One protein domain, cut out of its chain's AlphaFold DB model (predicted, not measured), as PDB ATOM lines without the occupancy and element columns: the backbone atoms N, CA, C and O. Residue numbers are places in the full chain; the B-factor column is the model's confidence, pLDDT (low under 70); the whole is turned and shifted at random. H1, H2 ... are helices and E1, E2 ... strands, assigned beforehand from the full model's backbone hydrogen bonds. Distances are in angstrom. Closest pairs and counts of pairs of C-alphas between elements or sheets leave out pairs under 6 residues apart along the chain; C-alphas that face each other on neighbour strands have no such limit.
ATOM      1  N   TYR A  43     -29.195  51.237   5.515       83.75
ATOM      2  CA  TYR A  43     -27.925  51.893   5.784       83.75
ATOM      3  C   TYR A  43     -27.168  52.058   4.472       83.75
ATOM      4  O   TYR A  43     -27.282  51.205   3.587       83.75
ATOM      5  N   ASP A  44     -26.387  53.128   4.349       85.06
ATOM      6  CA  ASP A  44     -25.562  53.395   3.164       85.06
ATOM      7  C   ASP A  44     -24.293  52.538   3.122       85.06
ATOM      8  O   ASP A  44     -23.635  52.421   2.089       85.06
ATOM      9  N   SER A  45     -23.941  51.913   4.248       83.44
ATOM     10  CA  SER A  45     -22.810  51.001   4.326       83.44
ATOM     11  C   SER A  45     -23.046  49.844   5.294       83.44
ATOM     12  O   SER A  45     -23.781  49.940   6.282       83.44
ATOM     13  N   ALA A  46     -22.333  48.742   5.060       82.38
ATOM     14  CA  ALA A  46     -22.311  47.614   5.986       82.38
ATOM     15  C   ALA A  46     -21.725  47.998   7.357       82.38
ATOM     16  O   ALA A  46     -22.113  47.422   8.369       82.38
ATOM     17  N   ALA A  47     -20.810  48.972   7.410       84.56
ATOM     18  CA  ALA A  47     -20.214  49.441   8.658       84.56
ATOM     19  C   ALA A  47     -21.229  50.183   9.541       84.56
ATOM     20  O   ALA A  47     -21.256  49.971  10.752       84.56
ATOM     21  N   GLU A  48     -22.080  51.017   8.943       84.62
ATOM     22  CA  GLU A  48     -23.179  51.684   9.650       84.62
ATOM     23  C   GLU A  48     -24.226  50.685  10.125       84.62
ATOM     24  O   GLU A  48     -24.629  50.735  11.288       84.62
ATOM     25  N   CYS A  49     -24.593  49.730   9.266       86.12
ATOM     26  CA  CYS A  49     -25.507  48.667   9.651       86.12
ATOM     27  C   CYS A  49     -24.962  47.885  10.854       86.12
ATOM     28  O   CYS A  49     -25.650  47.770  11.860       86.12
ATOM     29  N   LYS A  50     -23.699  47.435  10.832       83.94
ATOM     30  CA  LYS A  50     -23.109  46.662  11.943       83.94
ATOM     31  C   LYS A  50     -23.102  47.408  13.280       83.94
ATOM     32  O   LYS A  50     -23.169  46.773  14.324       83.94
ATOM     33  N   LYS A  51     -23.018  48.742  13.266       84.06
ATOM     34  CA  LYS A  51     -23.056  49.565  14.486       84.06
ATOM     35  C   LYS A  51     -24.459  49.715  15.073       84.06
ATOM     36  O   LYS A  51     -24.568  50.027  16.253       84.06
ATOM     37  N   ALA A  52     -25.501  49.548  14.263       82.94
ATOM     38  CA  ALA A  52     -26.886  49.834  14.638       82.94
ATOM     39  C   ALA A  52     -27.826  48.619  14.521       82.94
ATOM     40  O   ALA A  52     -28.995  48.716  14.886       82.94
ATOM     41  N   CYS A  53     -27.338  47.483  14.017       85.56
ATOM     42  CA  CYS A  53     -28.111  46.266  13.792       85.56
ATOM     43  C   CYS A  53     -28.208  45.435  15.075       85.56
ATOM     44  O   CYS A  53     -27.574  44.390  15.226       85.56
ATOM     45  N   TYR A  54     -29.019  45.937  16.000       86.69
ATOM     46  CA  TYR A  54     -29.435  45.231  17.203       86.69
ATOM     47  C   TYR A  54     -30.936  44.969  17.136       86.69
ATOM     48  O   TYR A  54     -31.710  45.862  16.783       86.69
ATOM     49  N   LEU A  55     -31.335  43.745  17.457       86.19
ATOM     50  CA  LEU A  55     -32.717  43.279  17.435       86.19
ATOM     51  C   LEU A  55     -33.094  42.718  18.810       86.19
ATOM     52  O   LEU A  55     -32.274  42.650  19.729       86.19
ATOM     53  N   ARG A  56     -34.364  42.338  18.943       86.94
ATOM     54  CA  ARG A  56     -34.891  41.603  20.094       86.94
ATOM     55  C   ARG A  56     -34.970  40.127  19.746       86.94
ATOM     56  O   ARG A  56     -35.564  39.806  18.721       86.94
ATOM     57  N   GLU A  57     -34.415  39.261  20.578       88.44
ATOM     58  CA  GLU A  57     -34.535  37.811  20.417       88.44
ATOM     59  C   GLU A  57     -36.006  37.374  20.527       88.44
ATOM     60  O   GLU A  57     -36.725  37.846  21.411       88.44
ATOM     61  N   GLN A  58     -36.457  36.502  19.628       87.75
ATOM     62  CA  GLN A  58     -37.793  35.884  19.651       87.75
ATOM     63  C   GLN A  58     -37.714  34.359  19.787       87.75
ATOM     64  O   GLN A  58     -38.752  33.729  19.981       87.75
ATOM     65  N   ALA A  59     -36.524  33.753  19.714       86.81
ATOM     66  CA  ALA A  59     -36.332  32.363  20.101       86.81
ATOM     67  C   ALA A  59     -36.650  32.199  21.590       86.81
ATOM     68  O   ALA A  59     -36.165  32.967  22.421       86.81
ATOM     69  N   GLU A  60     -37.432  31.174  21.931       88.62
ATOM     70  CA  GLU A  60     -37.714  30.779  23.315       88.62
ATOM     71  C   GLU A  60     -36.483  30.095  23.938       88.62
ATOM     72  O   GLU A  60     -36.481  28.903  24.240       88.62
ATOM     73  N   ASN A  61     -35.400  30.860  24.083       84.25
ATOM     74  CA  ASN A  61     -34.147  30.465  24.713       84.25
ATOM     75  C   ASN A  61     -33.863  31.351  25.942       84.25
ATOM     76  O   ASN A  61     -34.660  32.215  26.315       84.25
ATOM     77  N   ASP A  62     -32.700  31.165  26.564       84.75
ATOM     78  CA  ASP A  62     -32.292  31.915  27.760       84.75
ATOM     79  C   ASP A  62     -32.162  33.439  27.528       84.75
ATOM     80  O   ASP A  62     -32.096  34.207  28.488       84.75
ATOM     81  N   ASN A  63     -32.135  33.890  26.269       82.06
ATOM     82  CA  ASN A  63     -32.074  35.293  25.864       82.06
ATOM     83  C   ASN A  63     -33.401  35.802  25.264       82.06
ATOM     84  O   ASN A  63     -33.399  36.866  24.651       82.06
ATOM     85  N   TYR A  64     -34.529  35.094  25.425       88.25
ATOM     86  CA  TYR A  64     -35.835  35.510  24.891       88.25
ATOM     87  C   TYR A  64     -36.189  36.960  25.272       88.25
ATOM     88  O   TYR A  64     -36.090  37.363  26.433       88.25
ATOM     89  N   LEU A  65     -36.586  37.769  24.280       86.62
ATOM     90  CA  LEU A  65     -36.819  39.224  24.373       86.62
ATOM     91  C   LEU A  65     -35.598  40.064  24.798       86.62
ATOM     92  O   LEU A  65     -35.707  41.290  24.944       86.62
ATOM     93  N   GLY A  66     -34.432  39.444  24.956       86.06
ATOM     94  CA  GLY A  66     -33.143  40.088  25.161       86.06
ATOM     95  C   GLY A  66     -32.648  40.812  23.910       86.06
ATOM     96  O   GLY A  66     -33.219  40.702  22.824       86.06
ATOM     97  N   VAL A  67     -31.587  41.606  24.066       86.62
ATOM     98  CA  VAL A  67     -30.931  42.289  22.940       86.62
ATOM     99  C   VAL A  67     -29.951  41.324  22.277       86.62
ATOM    100  O   VAL A  67     -29.172  40.665  22.963       86.62
ATOM    101  N   CYS A  68     -29.969  41.267  20.949       86.81
ATOM    102  CA  CYS A  68     -29.070  40.435  20.152       86.81
ATOM    103  C   CYS A  68     -28.592  41.185  18.892       86.81
ATOM    104  O   CYS A  68     -29.191  42.183  18.480       86.81
ATOM    105  N   LYS A  69     -27.483  40.751  18.286       88.00
ATOM    106  CA  LYS A  69     -26.927  41.299  17.038       88.00
ATOM    107  C   LYS A  69     -27.606  40.646  15.837       88.00
ATOM    108  O   LYS A  69     -27.624  39.424  15.716       88.00
ATOM    109  N   GLY A  70     -28.149  41.467  14.942       85.75
ATOM    110  CA  GLY A  70     -28.698  41.002  13.670       85.75
ATOM    111  C   GLY A  70     -27.637  40.920  12.568       85.75
ATOM    112  O   GLY A  70     -26.492  41.351  12.721       85.75
ATOM    113  N   GLN A  71     -28.043  40.422  11.405       85.44
ATOM    114  CA  GLN A  71     -27.204  40.322  10.216       85.44
ATOM    115  C   GLN A  71     -27.459  41.470   9.239       85.44
ATOM    116  O   GLN A  71     -28.595  41.801   8.907       85.44
ATOM    117  N   CYS A  72     -26.382  42.033   8.701       86.19
ATOM    118  CA  CYS A  72     -26.433  43.089   7.695       86.19
ATOM    119  C   CYS A  72     -26.397  42.503   6.281       86.19
ATOM    120  O   CYS A  72     -25.346  42.033   5.840       86.19
ATOM    121  N   LYS A  73     -27.523  42.551   5.561       85.81
ATOM    122  CA  LYS A  73     -27.668  42.005   4.200       85.81
ATOM    123  C   LYS A  73     -27.877  43.133   3.190       85.81
ATOM    124  O   LYS A  73     -28.608  44.084   3.452       85.81
ATOM    125  N   ALA A  74     -27.208  43.053   2.042       83.38
ATOM    126  CA  ALA A  74     -27.420  44.004   0.954       83.38
ATOM    127  C   ALA A  74     -28.804  43.772   0.332       83.38
ATOM    128  O   ALA A  74     -29.168  42.632   0.052       83.38
ATOM    129  N   ILE A  75     -29.561  44.846   0.112       80.00
ATOM    130  CA  ILE A  75     -30.933  44.781  -0.423       80.00
ATOM    131  C   ILE A  75     -31.060  45.343  -1.844       80.00
ATOM    132  O   ILE A  75     -32.112  45.227  -2.462       80.00
ATOM    133  N   SER A  76     -30.005  45.958  -2.379       70.69
ATOM    134  CA  SER A  76     -29.970  46.462  -3.753       70.69
ATOM    135  C   SER A  76     -28.550  46.400  -4.306       70.69
ATOM    136  O   SER A  76     -27.589  46.760  -3.628       70.69
ATOM    137  N   HIS A  77     -28.429  45.955  -5.557       64.50
ATOM    138  CA  HIS A  77     -27.172  45.961  -6.312       64.50
ATOM    139  C   HIS A  77     -26.896  47.313  -6.985       64.50
ATOM    140  O   HIS A  77     -25.754  47.610  -7.321       64.50
ATOM    141  N   MET A  78     -27.936  48.127  -7.190       58.84
ATOM    142  CA  MET A  78     -27.866  49.368  -7.973       58.84
ATOM    143  C   MET A  78     -27.491  50.586  -7.114       58.84
ATOM    144  O   MET A  78     -27.027  51.603  -7.620       58.84
ATOM    145  N   SER A  79     -27.676  50.468  -5.800       60.94
ATOM    146  CA  SER A  79     -27.247  51.410  -4.767       60.94
ATOM    147  C   SER A  79     -26.984  50.580  -3.507       60.94
ATOM    148  O   SER A  79     -27.879  49.825  -3.126       60.94
ATOM    149  N   PRO A  80     -25.786  50.634  -2.887       66.19
ATOM    150  CA  PRO A  80     -25.359  49.688  -1.851       66.19
ATOM    151  C   PRO A  80     -26.076  49.957  -0.524       66.19
ATOM    152  O   PRO A  80     -25.493  50.405   0.457       66.19
ATOM    153  N   LYS A  81     -27.378  49.699  -0.500       81.19
ATOM    154  CA  LYS A  81     -28.207  49.779   0.688       81.19
ATOM    155  C   LYS A  81     -28.144  48.446   1.409       81.19
ATOM    156  O   LYS A  81     -28.271  47.380   0.800       81.19
ATOM    157  N   VAL A  82     -27.952  48.520   2.715       85.81
ATOM    158  CA  VAL A  82     -27.850  47.364   3.602       85.81
ATOM    159  C   VAL A  82     -29.001  47.417   4.593       85.81
ATOM    160  O   VAL A  82     -29.285  48.478   5.139       85.81
ATOM    161  N   ALA A  83     -29.663  46.295   4.834       85.06
ATOM    162  CA  ALA A  83     -30.704  46.166   5.844       85.06
ATOM    163  C   ALA A  83     -30.256  45.220   6.960       85.06
ATOM    164  O   ALA A  83     -29.427  44.331   6.750       85.06
ATOM    165  N   CYS A  84     -30.814  45.427   8.149       85.50
ATOM    166  CA  CYS A  84     -30.634  44.547   9.295       85.50
ATOM    167  C   CYS A  84     -31.715  43.457   9.284       85.50
ATOM    168  O   CYS A  84     -32.899  43.771   9.164       85.50
ATOM    169  N   HIS A  85     -31.312  42.198   9.413       82.38
ATOM    170  CA  HIS A  85     -32.179  41.023   9.421       82.38
ATOM    171  C   HIS A  85     -31.915  40.170  10.662       82.38
ATOM    172  O   HIS A  85     -30.782  40.108  11.139       82.38
ATOM    173  N   ALA A  86     -32.944  39.482  11.154       77.56
ATOM    174  CA  ALA A  86     -32.748  38.342  12.042       77.56
ATOM    175  C   ALA A  86     -31.945  37.249  11.305       77.56
ATOM    176  O   ALA A  86     -32.013  37.170  10.069       77.56
TER     177      ALA A  86
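What this domain is: This is residues 43 to 86 of the 87 residues of an uncharacterized protein of Gibberella zeae (UniProt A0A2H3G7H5). Two small two-stranded hairpins, E1 with E2 and E3 with E4, follow each other end to end along a rod, with E2 running on into E3, and a short helix, H1, packs on the hairpin of E3 and E4. The loops between the strands of each hairpin make the two ends of the rod. The printed part has 44 residues, with one named helix and four named strands in the order H1, E1, E2, E3, E4; both sheets are antiparallel. The class is mixed, helices and strands, with under half of the residues in named elements. The whole is loose, with a radius of gyration of the C-alphas of 12.1 A, and spans 39 by 16 by 8 A.

How they stand to each other: H1, residues 46 to 52, has every O i to N i+4 pair within hydrogen-bond range. A tight link joins it to E1, residues 54 to 56, which forms an antiparallel hairpin with E2, residues 67 to 69, at 133 degrees; N 55 and O 68 are 2.8 A apart. E2 runs on into E3, residues 71 to 74, at 45 degrees, and the two meet only through their link. E3 forms an antiparallel hairpin with E4, residues 82 to 85, at 143 degrees; N 73 and O 83 are 2.9 A apart. The closest C-alphas of H1 and E3 are those of Cys 49 and Cys 72, 6.0 A apart; those of H1 and E4 are Ala 46 and Val 82, also 6.0 A. H1 and E2 are only just apart, at 8.3 A.

Where its parts are: H1 begins at C-alpha 46 (-22.311, 47.614, 5.986) and is 10.0 A long. E1 and E2 are each 7.2 A long. E3 is 10.0 A long; E4 is 9.6 A long and ends at C-alpha 85 (-32.179, 41.023, 9.421).

The domain as a whole: The farthest C-alphas, of Asp 62 and Met 78, are 40.0 A apart. The printed part has no cut and no long link. Mean pLDDT of the printed part is 82.6; residues 77 to 80 are under 70.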